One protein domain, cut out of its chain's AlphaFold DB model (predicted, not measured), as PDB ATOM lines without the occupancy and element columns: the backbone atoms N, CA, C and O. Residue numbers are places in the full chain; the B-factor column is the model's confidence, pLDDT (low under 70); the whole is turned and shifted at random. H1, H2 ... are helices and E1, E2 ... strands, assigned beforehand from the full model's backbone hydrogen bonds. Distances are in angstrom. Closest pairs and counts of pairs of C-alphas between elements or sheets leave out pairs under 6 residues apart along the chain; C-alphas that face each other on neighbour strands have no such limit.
ATOM      1  N   ARG A 137     159.841 154.434 130.611       76.38
ATOM      2  CA  ARG A 137     159.362 155.601 131.372       76.38
ATOM      3  C   ARG A 137     158.313 155.238 132.417       76.38
ATOM      4  O   ARG A 137     157.988 156.090 133.244       76.38
ATOM      5  N   THR A 138     157.753 154.032 132.363       73.81
ATOM      6  CA  THR A 138     156.698 153.579 133.272       73.81
ATOM      7  C   THR A 138     157.192 152.413 134.118       73.81
ATOM      8  O   THR A 138     157.821 151.483 133.623       73.81
ATOM      9  N   THR A 139     156.861 152.420 135.406       76.12
ATOM     10  CA  THR A 139     157.056 151.262 136.298       76.12
ATOM     11  C   THR A 139     155.848 150.324 136.294       76.12
ATOM     12  O   THR A 139     155.785 149.385 137.082       76.12
ATOM     13  N   ASP A 140     154.865 150.589 135.434       72.31
ATOM     14  CA  ASP A 140     153.677 149.752 135.302       72.31
ATOM     15  C   ASP A 140     154.060 148.366 134.757       72.31
ATOM     16  O   ASP A 140     154.970 148.253 133.924       72.31
ATOM     17  N   GLY A 141     153.399 147.324 135.267       71.19
ATOM     18  CA  GLY A 141     153.677 145.923 134.935       71.19
ATOM     19  C   GLY A 141     155.032 145.386 135.416       71.19
ATOM     20  O   GLY A 141     155.557 144.460 134.802       71.19
ATOM     21  N   THR A 142     155.626 145.977 136.460       80.31
ATOM     22  CA  THR A 142     156.861 145.465 137.081       80.31
ATOM     23  C   THR A 142     156.570 144.513 138.239       80.31
ATOM     24  O   THR A 142     155.610 144.711 138.981       80.31
ATOM     25  N   ASN A 143     157.427 143.504 138.392       82.19
ATOM     26  CA  ASN A 143     157.482 142.627 139.558       82.19
ATOM     27  C   ASN A 143     158.567 143.139 140.507       82.19
ATOM     28  O   ASN A 143     159.585 143.671 140.048       82.19
ATOM     29  N   ARG A 144     158.368 142.994 141.815       80.69
ATOM     30  CA  ARG A 144     159.303 143.473 142.831       80.69
ATOM     31  C   ARG A 144     160.120 142.318 143.405       80.69
ATOM     32  O   ARG A 144     159.566 141.297 143.789       80.69
ATOM     33  N   ALA A 145     161.426 142.536 143.515       82.38
ATOM     34  CA  ALA A 145     162.334 141.764 144.357       82.38
ATOM     35  C   ALA A 145     162.799 142.652 145.516       82.38
ATOM     36  O   ALA A 145     163.163 143.812 145.293       82.38
ATOM     37  N   ILE A 146     162.786 142.128 146.741       82.12
ATOM     38  CA  ILE A 146     163.340 142.821 147.913       82.12
ATOM     39  C   ILE A 146     164.708 142.217 148.217       82.12
ATOM     40  O   ILE A 146     164.824 141.007 148.394       82.12
ATOM     41  N   ILE A 147     165.736 143.061 148.246       79.88
ATOM     42  CA  ILE A 147     167.119 142.674 148.537       79.88
ATOM     43  C   ILE A 147     167.495 143.243 149.894       79.88
ATOM     44  O   ILE A 147     167.295 144.438 150.139       79.88
ATOM     45  N   PHE A 148     168.045 142.393 150.751       77.44
ATOM     46  CA  PHE A 148     168.501 142.771 152.079       77.44
ATOM     47  C   PHE A 148     169.988 143.127 152.065       77.44
ATOM     48  O   PHE A 148     170.759 142.590 151.271       77.44
ATOM     49  N   GLY A 149     170.405 144.024 152.960       71.38
ATOM     50  CA  GLY A 149     171.819 144.396 153.099       71.38
ATOM     51  C   GLY A 149     172.742 143.239 153.499       71.38
ATOM     52  O   GLY A 149     173.923 143.274 153.158       71.38
ATOM     53  N   ASP A 150     172.191 142.208 154.142       77.06
ATOM     54  CA  ASP A 150     172.914 141.004 154.570       77.06
ATOM     55  C   ASP A 150     172.912 139.880 153.512       77.06
ATOM     56  O   ASP A 150     173.532 138.836 153.726       77.06
ATOM     57  N   ASP A 151     172.214 140.056 152.380       76.38
ATOM     58  CA  ASP A 151     172.184 139.051 151.310       76.38
ATOM     59  C   ASP A 151     173.562 138.950 150.616       76.38
ATOM     60  O   ASP A 151     174.252 139.945 150.367       76.38
ATOM     61  N   ASP A 152     173.946 137.733 150.220       84.25
ATOM     62  CA  ASP A 152     175.070 137.528 149.307       84.25
ATOM     63  C   ASP A 152     174.667 137.833 147.849       84.25
ATOM     64  O   ASP A 152     173.489 137.888 147.477       84.25
ATOM     65  N   SER A 153     175.662 138.031 146.977       82.75
ATOM     66  CA  SER A 153     175.408 138.333 145.559       82.75
ATOM     67  C   SER A 153     174.621 137.227 144.853       82.75
ATOM     68  O   SER A 153     173.824 137.516 143.962       82.75
ATOM     69  N   ALA A 154     174.785 135.968 145.265       86.75
ATOM     70  CA  ALA A 154     174.042 134.842 144.712       86.75
ATOM     71  C   ALA A 154     172.552 134.879 145.092       86.75
ATOM     72  O   ALA A 154     171.705 134.724 144.207       86.75
ATOM     73  N   SER A 155     172.221 135.142 146.360       86.25
ATOM     74  CA  SER A 155     170.833 135.251 146.826       86.25
ATOM     75  C   SER A 155     170.137 136.465 146.223       86.25
ATOM     76  O   SER A 155     169.004 136.346 145.757       86.25
ATOM     77  N   ALA A 156     170.827 137.608 146.131       84.69
ATOM     78  CA  ALA A 156     170.296 138.796 145.465       84.69
ATOM     79  C   ALA A 156     169.958 138.515 143.986       84.69
ATOM     80  O   ALA A 156     168.857 138.834 143.529       84.69
ATOM     81  N   ARG A 157     170.856 137.850 143.241       90.44
ATOM     82  CA  ARG A 157     170.604 137.441 141.845       90.44
ATOM     83  C   ARG A 157     169.407 136.500 141.733       90.44
ATOM     84  O   ARG A 157     168.597 136.653 140.821       90.44
ATOM     85  N   GLU A 158     169.284 135.533 142.640       89.69
ATOM     86  CA  GLU A 158     168.193 134.559 142.604       89.69
ATOM     87  C   GLU A 158     166.829 135.205 142.881       89.69
ATOM     88  O   GLU A 158     165.881 134.954 142.141       89.69
ATOM     89  N   ARG A 159     166.731 136.124 143.849       84.94
ATOM     90  CA  ARG A 159     165.496 136.887 144.106       84.94
ATOM     91  C   ARG A 159     165.065 137.710 142.890       84.94
ATOM     92  O   ARG A 159     163.904 137.677 142.487       84.94
ATOM     93  N   ILE A 160     166.005 138.400 142.238       87.94
ATOM     94  CA  ILE A 160     165.714 139.157 141.009       87.94
ATOM     95  C   ILE A 160     165.292 138.208 139.875       87.94
ATOM     96  O   ILE A 160     164.357 138.509 139.127       87.94
ATOM     97  N   ARG A 161     165.937 137.041 139.749       91.50
ATOM     98  CA  ARG A 161     165.562 136.010 138.768       91.50
ATOM     99  C   ARG A 161     164.137 135.507 139.001       91.50
ATOM    100  O   ARG A 161     163.381 135.361 138.040       91.50
ATOM    101  N   GLN A 162     163.748 135.291 140.254       87.81
ATOM    102  CA  GLN A 162     162.385 134.905 140.623       87.81
ATOM    103  C   GLN A 162     161.368 136.002 140.287       87.81
ATOM    104  O   GLN A 162     160.331 135.694 139.692       87.81
ATOM    105  N   ALA A 163     161.706 137.273 140.520       85.12
ATOM    106  CA  ALA A 163     160.869 138.398 140.106       85.12
ATOM    107  C   ALA A 163     160.696 138.471 138.580       85.12
ATOM    108  O   ALA A 163     159.587 138.698 138.092       85.12
ATOM    109  N   PHE A 164     161.736 138.187 137.791       87.06
ATOM    110  CA  PHE A 164     161.593 138.061 136.333       87.06
ATOM    111  C   PHE A 164     160.678 136.905 135.905       87.06
ATOM    112  O   PHE A 164     160.017 137.012 134.872       87.06
ATOM    113  N   ASN A 165     160.613 135.827 136.688       87.19
ATOM    114  CA  ASN A 165     159.747 134.676 136.427       87.19
ATOM    115  C   ASN A 165     158.293 134.879 136.903       87.19
ATOM    116  O   ASN A 165     157.470 133.985 136.720       87.19
ATOM    117  N   GLY A 166     157.960 136.041 137.478       76.06
ATOM    118  CA  GLY A 166     156.597 136.367 137.913       76.06
ATOM    119  C   GLY A 166     156.299 136.076 139.381       76.06
ATOM    120  O   GLY A 166     155.147 136.220 139.781       76.06
ATOM    121  N   ASN A 167     157.300 135.689 140.177       72.50
ATOM    122  CA  ASN A 167     157.148 135.577 141.623       72.50
ATOM    123  C   ASN A 167     157.386 136.962 142.240       72.50
ATOM    124  O   ASN A 167     158.516 137.441 142.265       72.50
ATOM    125  N   ASP A 168     156.312 137.648 142.620       64.25
ATOM    126  CA  ASP A 168     156.378 139.009 143.152       64.25
ATOM    127  C   ASP A 168     156.454 138.942 144.682       64.25
ATOM    128  O   ASP A 168     155.536 138.405 145.306       64.25
ATOM    129  N   ASP A 169     157.499 139.522 145.287       57.62
ATOM    130  CA  ASP A 169     157.606 139.729 146.741       57.62
ATOM    131  C   ASP A 169     156.653 140.865 147.161       57.62
ATOM    132  O   ASP A 169     157.027 141.913 147.718       57.62
ATOM    133  N   TRP A 305     170.734 151.129 153.769       59.69
ATOM    134  CA  TRP A 305     169.354 150.699 153.591       59.69
ATOM    135  C   TRP A 305     169.305 149.223 153.965       59.69
ATOM    136  O   TRP A 305     169.947 148.419 153.295       59.69
ATOM    137  N   GLU A 306     168.572 148.881 155.026       60.69
ATOM    138  CA  GLU A 306     168.365 147.480 155.429       60.69
ATOM    139  C   GLU A 306     167.655 146.689 154.319       60.69
ATOM    140  O   GLU A 306     167.981 145.529 154.072       60.69
ATOM    141  N   GLU A 307     166.758 147.358 153.584       74.44
ATOM    142  CA  GLU A 307     165.974 146.780 152.495       74.44
ATOM    143  C   GLU A 307     165.966 147.680 151.260       74.44
ATOM    144  O   GLU A 307     165.765 148.900 151.336       74.44
ATOM    145  N   ILE A 308     166.132 147.069 150.086       80.44
ATOM    146  CA  ILE A 308     166.068 147.749 148.797       80.44
ATOM    147  C   ILE A 308     165.127 147.006 147.859       80.44
ATOM    148  O   ILE A 308     165.331 145.843 147.524       80.44
ATOM    149  N   ALA A 309     164.117 147.725 147.369       81.81
ATOM    150  CA  ALA A 309     163.223 147.223 146.338       81.81
ATOM    151  C   ALA A 309     163.833 147.414 144.941       81.81
ATOM    152  O   ALA A 309     164.157 148.537 144.533       81.81
ATOM    153  N   VAL A 310     163.912 146.320 144.189       85.12
ATOM    154  CA  VAL A 310     164.245 146.295 142.764       85.12
ATOM    155  C   VAL A 310     162.992 145.936 141.988       85.12
ATOM    156  O   VAL A 310     162.352 144.926 142.263       85.12
ATOM    157  N   LEU A 311     162.621 146.770 141.021       87.00
ATOM    158  CA  LEU A 311     161.479 146.505 140.148       87.00
ATOM    159  C   LEU A 311     161.988 146.017 138.803       87.00
ATOM    160  O   LEU A 311     162.813 146.688 138.188       87.00
ATOM    161  N   VAL A 312     161.479 144.893 138.316       89.06
ATOM    162  CA  VAL A 312     161.902 144.302 137.045       89.06
ATOM    163  C   VAL A 312     160.718 143.999 136.145       89.06
ATOM    164  O   VAL A 312     159.634 143.651 136.610       89.06
ATOM    165  N   LYS A 313     160.909 144.134 134.834       91.50
ATOM    166  CA  LYS A 313     159.936 143.685 133.833       91.50
ATOM    167  C   LYS A 313     160.601 143.217 132.553       91.50
ATOM    168  O   LYS A 313     161.661 143.705 132.162       91.50
ATOM    169  N   THR A 314     159.930 142.304 131.864       91.19
ATOM    170  CA  THR A 314     160.295 141.868 130.515       91.19
ATOM    171  C   THR A 314     159.342 142.483 129.505       91.19
ATOM    172  O   THR A 314     158.130 142.274 129.581       91.19
ATOM    173  N   VAL A 315     159.876 143.217 128.535       87.38
ATOM    174  CA  VAL A 315     159.093 143.778 127.438       87.38
ATOM    175  C   VAL A 315     159.403 142.990 126.177       87.38
ATOM    176  O   VAL A 315     160.479 143.120 125.594       87.38
ATOM    177  N   ASP A 316     158.433 142.186 125.752       87.81
ATOM    178  CA  ASP A 316     158.480 141.504 124.464       87.81
ATOM    179  C   ASP A 316     157.758 142.340 123.401       87.81
ATOM    180  O   ASP A 316     156.568 142.670 123.526       87.81
ATOM    181  N   ALA A 317     158.493 142.731 122.364       84.44
ATOM    182  CA  ALA A 317     157.965 143.441 121.216       84.44
ATOM    183  C   ALA A 317     158.488 142.818 119.921       84.44
ATOM    184  O   ALA A 317     159.515 142.148 119.877       84.44
ATOM    185  N   GLU A 318     157.777 143.066 118.823       80.62
ATOM    186  CA  GLU A 318     158.080 142.406 117.558       80.62
ATOM    187  C   GLU A 318     159.510 142.717 117.082       80.62
ATOM    188  O   GLU A 318     159.824 143.856 116.711       80.62
ATOM    189  N   GLY A 319     160.354 141.681 117.101       77.00
ATOM    190  CA  GLY A 319     161.755 141.717 116.690       77.00
ATOM    191  C   GLY A 319     162.767 142.094 117.778       77.00
ATOM    192  O   GLY A 319     163.942 142.197 117.441       77.00
ATOM    193  N   MET A 320     162.355 142.322 119.035       83.12
ATOM    194  CA  MET A 320     163.275 142.593 120.147       83.12
ATOM    195  C   MET A 320     162.622 142.332 121.512       83.12
ATOM    196  O   MET A 320     161.593 142.927 121.836       83.12
ATOM    197  N   THR A 321     163.283 141.530 122.342       89.31
ATOM    198  CA  THR A 321     162.993 141.396 123.773       89.31
ATOM    199  C   THR A 321     163.961 142.263 124.567       89.31
ATOM    200  O   THR A 321     165.167 142.228 124.328       89.31
ATOM    201  N   CYS A 322     163.443 143.063 125.493       90.88
ATOM    202  CA  CYS A 322     164.264 143.874 126.384       90.88
ATOM    203  C   CYS A 322     163.830 143.661 127.833       90.88
ATOM    204  O   CYS A 322     162.643 143.714 128.162       90.88
ATOM    205  N   HIS A 323     164.809 143.425 128.693       93.38
ATOM    206  CA  HIS A 323     164.645 143.338 130.132       93.38
ATOM    207  C   HIS A 323     164.922 144.720 130.724       93.38
ATOM    208  O   HIS A 323     165.890 145.377 130.341       93.38
ATOM    209  N   MET A 324     164.051 145.187 131.613       92.06
ATOM    210  CA  MET A 324     164.149 146.506 132.237       92.06
ATOM    211  C   MET A 324     164.138 146.362 133.754       92.06
ATOM    212  O   MET A 324     163.368 145.569 134.294       92.06
ATOM    213  N   GLY A 325     164.969 147.155 134.425       88.38
ATOM    214  CA  GLY A 325     165.071 147.215 135.877       88.38
ATOM    215  C   GLY A 325     164.995 148.647 136.390       88.38
ATOM    216  O   GLY A 325     165.494 149.570 135.749       88.38
ATOM    217  N   PHE A 326     164.398 148.846 137.558       86.62
ATOM    218  CA  PHE A 326     164.364 150.125 138.255       86.62
ATOM    219  C   PHE A 326     164.896 149.938 139.672       86.62
ATOM    220  O   PHE A 326     164.394 149.110 140.430       86.62
ATOM    221  N   LEU A 327     165.898 150.738 140.026       83.75
ATOM    222  CA  LEU A 327     166.579 150.691 141.316       83.75
ATOM    223  C   LEU A 327     166.874 152.124 141.768       83.75
ATOM    224  O   LEU A 327     167.509 152.889 141.045       83.75
ATOM    225  N   ALA A 328     166.412 152.501 142.963       73.69
ATOM    226  CA  ALA A 328     166.720 153.789 143.602       73.69
ATOM    227  C   ALA A 328     166.529 155.041 142.701       73.69
ATOM    228  O   ALA A 328     167.284 156.011 142.785       73.69
ATOM    229  N   GLY A 329     165.515 155.029 141.825       73.56
ATOM    230  CA  GLY A 329     165.213 156.129 140.895       73.56
ATOM    231  C   GLY A 329     166.058 156.151 139.614       73.56
ATOM    232  O   GLY A 329     165.980 157.119 138.857       73.56
ATOM    233  N   ARG A 330     166.856 155.108 139.371       82.69
ATOM    234  CA  ARG A 330     167.580 154.855 138.121       82.69
ATOM    235  C   ARG A 330     166.894 153.749 137.334       82.69
ATOM    236  O   ARG A 330     166.254 152.874 137.921       82.69
ATOM    237  N   THR A 331     167.056 153.800 136.020       85.88
ATOM    238  CA  THR A 331     166.485 152.824 135.095       85.88
ATOM    239  C   THR A 331     167.604 152.119 134.349       85.88
ATOM    240  O   THR A 331     168.524 152.772 133.865       85.88
ATOM    241  N   TYR A 332     167.486 150.804 134.239       90.38
ATOM    242  CA  TYR A 332     168.425 149.898 133.594       90.38
ATOM    243  C   TYR A 332     167.681 149.143 132.497       90.38
ATOM    244  O   TYR A 332     166.503 148.811 132.654       90.38
ATOM    245  N   ALA A 333     168.349 148.879 131.382       92.31
ATOM    246  CA  ALA A 333     167.809 148.059 130.311       92.31
ATOM    247  C   ALA A 333     168.909 147.195 129.703       92.31
ATOM    248  O   ALA A 333     170.006 147.690 129.483       92.31
ATOM    249  N   SER A 334     168.604 145.944 129.375       92.50
ATOM    250  CA  SER A 334     169.478 145.091 128.562       92.50
ATOM    251  C   SER A 334     168.656 144.172 127.658       92.50
ATOM    252  O   SER A 334     167.457 143.959 127.865       92.50
ATOM    253  N   THR A 335     169.288 143.657 126.609       90.56
ATOM    254  CA  THR A 335     168.772 142.529 125.820       90.56
ATOM    255  C   THR A 335     169.074 141.189 126.473       90.56
ATOM    256  O   THR A 335     168.316 140.248 126.255       90.56
ATOM    257  N   ASP A 336     170.145 141.103 127.262       90.81
ATOM    258  CA  ASP A 336     170.479 139.910 128.029       90.81
ATOM    259  C   ASP A 336     169.852 140.006 129.424       90.81
ATOM    260  O   ASP A 336     170.001 140.999 130.141       90.81
ATOM    261  N   ARG A 337     169.098 138.971 129.791       91.50
ATOM    262  CA  ARG A 337     168.443 138.888 131.092       91.50
ATOM    263  C   ARG A 337     169.454 138.678 132.210       91.50
ATOM    264  O   ARG A 337     169.302 139.290 133.261       91.50
ATOM    265  N   GLU A 338     170.426 137.789 132.020       92.50
ATOM    266  CA  GLU A 338     171.325 137.389 133.106       92.50
ATOM    267  C   GLU A 338     172.359 138.483 133.397       92.50
ATOM    268  O   GLU A 338     172.619 138.751 134.566       92.50
ATOM    269  N   GLU A 339     172.844 139.187 132.366       90.00
ATOM    270  CA  GLU A 339     173.705 140.375 132.521       90.00
ATOM    271  C   GLU A 339     172.994 141.452 133.359       90.00
ATOM    272  O   GLU A 339     173.519 141.922 134.366       90.00
ATOM    273  N   LEU A 340     171.727 141.748 133.039       92.31
ATOM    274  CA  LEU A 340     170.945 142.720 133.803       92.31
ATOM    275  C   LEU A 340     170.694 142.277 135.251       92.31
ATOM    276  O   LEU A 340     170.706 143.117 136.151       92.31
ATOM    277  N   ILE A 341     170.420 140.989 135.485       93.25
ATOM    278  CA  ILE A 341     170.238 140.449 136.841       93.25
ATOM    279  C   ILE A 341     171.512 140.656 137.659       93.25
ATOM    280  O   ILE A 341     171.426 141.082 138.813       93.25
ATOM    281  N   ASP A 342     172.675 140.381 137.070       92.50
ATOM    282  CA  ASP A 342     173.955 140.532 137.750       92.50
ATOM    283  C   ASP A 342     174.252 141.994 138.106       92.50
ATOM    284  O   ASP A 342     174.536 142.327 139.264       92.50
ATOM    285  N   THR A 343     174.066 142.891 137.138       91.19
ATOM    286  CA  THR A 343     174.217 144.331 137.343       91.19
ATOM    287  C   THR A 343     173.270 144.832 138.431       91.19
ATOM    288  O   THR A 343     173.701 145.495 139.376       91.19
ATOM    289  N   LEU A 344     171.975 144.504 138.360       90.50
ATOM    290  CA  LEU A 344     170.996 144.955 139.352       90.50
ATOM    291  C   LEU A 344     171.308 144.428 140.756       90.50
ATOM    292  O   LEU A 344     171.190 145.198 141.709       90.50
ATOM    293  N   ALA A 345     171.733 143.168 140.890       89.06
ATOM    294  CA  ALA A 345     172.123 142.589 142.175       89.06
ATOM    295  C   ALA A 345     173.326 143.332 142.767       89.06
ATOM    296  O   ALA A 345     173.276 143.787 143.910       89.06
ATOM    297  N   THR A 346     174.374 143.534 141.967       89.06
ATOM    298  CA  THR A 346     175.593 144.224 142.400       89.06
ATOM    299  C   THR A 346     175.296 145.670 142.803       89.06
ATOM    300  O   THR A 346     175.688 146.115 143.882       89.06
ATOM    301  N   ARG A 347     174.533 146.415 141.990       87.75
ATOM    302  CA  ARG A 347     174.186 147.814 142.295       87.75
ATOM    303  C   ARG A 347     173.219 147.940 143.473       87.75
ATOM    304  O   ARG A 347     173.304 148.928 144.208       87.75
ATOM    305  N   ALA A 348     172.316 146.981 143.665       84.62
ATOM    306  CA  ALA A 348     171.437 146.954 144.827       84.62
ATOM    307  C   ALA A 348     172.227 146.709 146.113       84.62
ATOM    308  O   ALA A 348     172.070 147.474 147.058       84.62
ATOM    309  N   LEU A 349     173.142 145.738 146.126       83.62
ATOM    310  CA  LEU A 349     174.000 145.479 147.283       83.62
ATOM    311  C   LEU A 349     174.901 146.673 147.601       83.62
ATOM    312  O   LEU A 349     174.929 147.131 148.740       83.62
ATOM    313  N   GLU A 350     175.560 147.267 146.600       82.12
ATOM    314  CA  GLU A 350     176.340 148.497 146.802       82.12
ATOM    315  C   GLU A 350     175.506 149.601 147.462       82.12
ATOM    316  O   GLU A 350     175.995 150.341 148.317       82.12
ATOM    317  N   ARG A 351     174.233 149.717 147.070       78.56
ATOM    318  CA  ARG A 351     173.313 150.690 147.647       78.56
ATOM    319  C   ARG A 351     172.910 150.324 149.079       78.56
ATOM    320  O   ARG A 351     172.779 151.244 149.888       78.56
ATOM    321  N   ALA A 352     172.740 149.040 149.386       75.81
ATOM    322  CA  ALA A 352     172.389 148.554 150.721       75.81
ATOM    323  C   ALA A 352     173.518 148.846 151.718       75.81
ATOM    324  O   ALA A 352     173.280 149.435 152.771       75.81
ATOM    325  N   TYR A 353     174.767 148.628 151.294       74.56
ATOM    326  CA  TYR A 353     175.983 149.003 152.025       74.56
ATOM    327  C   TYR A 353     176.211 150.525 152.157       74.56
ATOM    328  O   TYR A 353     177.238 150.960 152.674       74.56
ATOM    329  N   GLY A 354     175.285 151.367 151.685       67.06
ATOM    330  CA  GLY A 354     175.372 152.824 151.798       67.06
ATOM    331  C   GLY A 354     176.270 153.489 150.749       67.06
ATOM    332  O   GLY A 354     176.409 154.719 150.749       67.06
ATOM    333  N   TYR A 355     176.838 152.732 149.802       71.75
ATOM    334  CA  TYR A 355     177.595 153.307 148.695       71.75
ATOM    335  C   TYR A 355     176.665 153.935 147.648       71.75
ATOM    336  O   TYR A 355     175.485 153.608 147.477       71.75
ATOM    337  N   HIS A 356     177.204 154.899 146.902       74.75
ATOM    338  CA  HIS A 356     176.525 155.389 145.711       74.75
ATOM    339  C   HIS A 356     176.712 154.357 144.595       74.75
ATOM    340  O   HIS A 356     177.841 154.307 144.118       74.75
ATOM    341  N   PRO A 357     175.673 153.658 144.085       77.38
ATOM    342  CA  PRO A 357     175.815 152.555 143.128       77.38
ATOM    343  C   PRO A 357     176.711 152.957 141.966       77.38
ATOM    344  O   PRO A 357     176.618 154.096 141.490       77.38
ATOM    345  N   SER A 358     177.630 152.084 141.587       83.31
ATOM    346  CA  SER A 358     178.554 152.291 140.484       83.31
ATOM    347  C   SER A 358     177.797 152.402 139.150       83.31
ATOM    348  O   SER A 358     176.660 151.938 139.024       83.31
ATOM    349  N   PRO A 359     178.341 153.160 138.183       86.19
ATOM    350  CA  PRO A 359     177.750 153.263 136.850       86.19
ATOM    351  C   PRO A 359     177.640 151.893 136.180       86.19
ATOM    352  O   PRO A 359     178.450 151.012 136.439       86.19
ATOM    353  N   ALA A 360     176.646 151.730 135.314       88.19
ATOM    354  CA  ALA A 360     176.460 150.515 134.533       88.19
ATOM    355  C   ALA A 360     176.094 150.870 133.091       88.19
ATOM    356  O   ALA A 360     175.442 151.900 132.849       88.19
ATOM    357  N   ILE A 361     176.501 150.043 132.130       89.62
ATOM    358  CA  ILE A 361     176.197 150.265 130.713       89.62
ATOM    359  C   ILE A 361     174.687 150.200 130.443       89.62
ATOM    360  O   ILE A 361     174.162 150.928 129.598       89.62
ATOM    361  N   GLU A 362     173.951 149.436 131.242       90.38
ATOM    362  CA  GLU A 362     172.503 149.275 131.169       90.38
ATOM    363  C   GLU A 362     171.753 150.568 131.522       90.38
ATOM    364  O   GLU A 362     170.653 150.794 131.010       90.38
ATOM    365  N   GLU A 363     172.343 151.471 132.323       89.06
ATOM    366  CA  GLU A 363     171.802 152.830 132.516       89.06
ATOM    367  C   GLU A 363     171.883 153.631 131.207       89.06
ATOM    368  O   GLU A 363     170.961 154.377 130.850       89.06
ATOM    369  N   ARG A 364     172.972 153.456 130.443       88.00
ATOM    370  CA  ARG A 364     173.139 154.088 129.127       88.00
ATOM    371  C   ARG A 364     172.222 153.455 128.084       88.00
ATOM    372  O   ARG A 364     171.660 154.177 127.262       88.00
ATOM    373  N   TYR A 365     171.980 152.148 128.140       89.88
ATOM    374  CA  TYR A 365     170.989 151.487 127.287       89.88
ATOM    375  C   TYR A 365     169.564 151.982 127.561       89.88
ATOM    376  O   TYR A 365     168.835 152.294 126.615       89.88
ATOM    377  N   ALA A 366     169.184 152.169 128.828       87.75
ATOM    378  CA  ALA A 366     167.904 152.782 129.183       87.75
ATOM    379  C   ALA A 366     167.785 154.218 128.636       87.75
ATOM    380  O   ALA A 366     166.753 154.607 128.081       87.75
ATOM    381  N   TRP A 367     168.866 154.997 128.713       87.12
ATOM    382  CA  TRP A 367     168.934 156.331 128.112       87.12
ATOM    383  C   TRP A 367     168.826 156.304 126.578       87.12
ATOM    384  O   TRP A 367     168.163 157.160 125.980       87.12
ATOM    385  N   CYS A 368     169.430 155.308 125.923       87.38
ATOM    386  CA  CYS A 368     169.311 155.087 124.483       87.38
ATOM    387  C   CYS A 368     167.856 154.792 124.093       87.38
ATOM    388  O   CYS A 368     167.339 155.414 123.159       87.38
ATOM    389  N   LEU A 369     167.156 153.942 124.853       86.25
ATOM    390  CA  LEU A 369     165.737 153.653 124.635       86.25
ATOM    391  C   LEU A 369     164.852 154.893 124.765       86.25
ATOM    392  O   LEU A 369     164.001 155.127 123.904       86.25
ATOM    393  N   ASP A 370     165.083 155.732 125.779       84.56
ATOM    394  CA  ASP A 370     164.349 156.994 125.963       84.56
ATOM    395  C   ASP A 370     164.467 157.923 124.734       84.56
ATOM    396  O   ASP A 370     163.542 158.675 124.388       84.56
ATOM    397  N   ARG A 371     165.597 157.821 124.022       84.19
ATOM    398  CA  ARG A 371     165.920 158.566 122.797       84.19
ATOM    399  C   ARG A 371     165.627 157.815 121.500       84.19
ATOM    400  O   ARG A 371     165.944 158.345 120.434       84.19
ATOM    401  N   TYR A 372     164.946 156.671 121.568       85.50
ATOM    402  CA  TYR A 372     164.563 155.843 120.420       85.50
ATOM    403  C   TYR A 372     165.743 155.153 119.709       85.50
ATOM    404  O   TYR A 372     165.660 154.877 118.514       85.50
ATOM    405  N   ILE A 373     166.832 154.866 120.421       84.62
ATOM    406  CA  ILE A 373     168.001 154.129 119.918       84.62
ATOM    407  C   ILE A 373     167.920 152.692 120.455       84.62
ATOM    408  O   ILE A 373     168.020 152.488 121.660       84.62
ATOM    409  N   LEU A 374     167.713 151.705 119.573       80.88
ATOM    410  CA  LEU A 374     167.481 150.297 119.955       80.88
ATOM    411  C   LEU A 374     168.695 149.376 119.732       80.88
ATOM    412  O   LEU A 374     168.639 148.196 120.055       80.88
ATOM    413  N   ASN A 375     169.793 149.884 119.172       83.62
ATOM    414  CA  ASN A 375     170.975 149.070 118.883       83.62
ATOM    415  C   ASN A 375     171.974 149.114 120.052       83.62
ATOM    416  O   ASN A 375     172.895 149.925 120.028       83.62
ATOM    417  N   PHE A 376     171.786 148.270 121.071       85.44
ATOM    418  CA  PHE A 376     172.650 148.252 122.261       85.44
ATOM    419  C   PHE A 376     174.057 147.729 121.976       85.44
ATOM    420  O   PHE A 376     175.029 148.411 122.292       85.44
ATOM    421  N   ALA A 377     174.169 146.574 121.312       83.88
ATOM    422  CA  ALA A 377     175.461 145.977 120.972       83.88
ATOM    423  C   ALA A 377     176.283 146.907 120.067       83.88
ATOM    424  O   ALA A 377     177.439 147.208 120.349       83.88
ATOM    425  N   GLY A 378     175.657 147.462 119.024       82.44
ATOM    426  CA  GLY A 378     176.327 148.422 118.152       82.44
ATOM    427  C   GLY A 378     176.669 149.738 118.850       82.44
ATOM    428  O   GLY A 378     177.631 150.386 118.452       82.44
ATOM    429  N   TRP A 379     175.921 150.149 119.877       84.81
ATOM    430  CA  TRP A 379     176.273 151.328 120.669       84.81
ATOM    431  C   TRP A 379     177.472 151.066 121.587       84.81
ATOM    432  O   TRP A 379     178.379 151.895 121.640       84.81
ATOM    433  N   ARG A 380     177.513 149.901 122.250       86.75
ATOM    434  CA  ARG A 380     178.652 149.465 123.075       86.75
ATOM    435  C   ARG A 380     179.944 149.469 122.269       86.75
ATOM    436  O   ARG A 380     180.880 150.166 122.639       86.75
TER     437      ARG A 380
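Overview. This is residues 137 to 169 and 305 to 380 of the 528 residues of an uncharacterized protein of Halolamina pelagica (UniProt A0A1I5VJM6). A strongly twisted sheet of four antiparallel strands has two helices, H1 and H2, packed over one face and touching each other at a steep angle. A third helix, H3, packs beside the edge strand E4 at the sheet's level, and the short H4 follows it, away from H1 and H2. The printed part has 109 residues, with four named helices and four named strands in the order E1 H1 E2 E3 E4 H2 H3 H4; the sheet's order is E1 - E2 - E3 - E4 and the class is mixed, helices and strands. It is compact, with a radius of gyration of the C-alphas of 13.2 A and spans of 38 by 28 by 22 A.

Along the chain. E1, residues 143 to 148, begins at C-alpha 143 (157.482, 142.627, 139.558) and is 16.7 A long. H1, residues 153 to 164, is 16.6 A long. After the cut, E2, residues 307 to 317, is 32.5 A long; E3, residues 320 to 327, 22.9 A; and E4, residues 330 to 334, 13.8 A. H2, residues 337 to 352, is 22.2 A long and begins at C-alpha 337 (168.443, 138.888, 131.092). H3, residues 361 to 370, is 14.4 A long, and H4, residues 376 to 380, is 6.2 A long and ends at C-alpha 380 (178.652, 149.465, 123.075).

Arrangement. E1 and E2 are antiparallel neighbours at 150 degrees, with N 145 and O 310 2.9 A apart, within hydrogen-bond range. The hairpin E2 and E3 has N 313 and O 324 at 2.9 A, and the hairpin E3 and E4 has N 325 and O 332 at 2.9 A, both within that range. E2, E3 and E4 form a meander, each strand the antiparallel neighbour of the one before. H1 and H2 are on the same face of the sheet, making two layers, helices on one face of a sheet. H1 lies over E1 and E2 at a height over the sheet of 8.2 A and runs along the strands, at 15 degrees to E1 on the local plane; the closest C-alphas of E1 and H1 are those of Ala 145 and Ile 160, 5.4 A apart. H1 and H2 touch at a steep tilt of 57 degrees, opposite ways, with the C-alphas of Ala 156 and Ala 345 closest at 5.3 A. H3 stands at the sheet's level; its closest C-alphas with E4 are Glu 363 and Tyr 332, 4.6 A apart. H4 is not on the sheet and is close to H3 but not clearly touching, the C-alphas of Tyr 365 and Phe 376 being closest at 6.2 A. H1, H2, H3 and H4 have every O i to N i+4 pair within hydrogen-bond range.

Size, cuts and confidence. The two C-alphas farthest apart are those of Asp 150 and Glu 318, 39.9 A. Residues 170 to 304 are not printed, and C-alphas 169 and 305 are 17.5 A apart across this cut. Of the links that are printed whole, none is long. The mean pLDDT of the printed part is 83.4; residues 168 to 169, 305 to 306 and 354 are under 70.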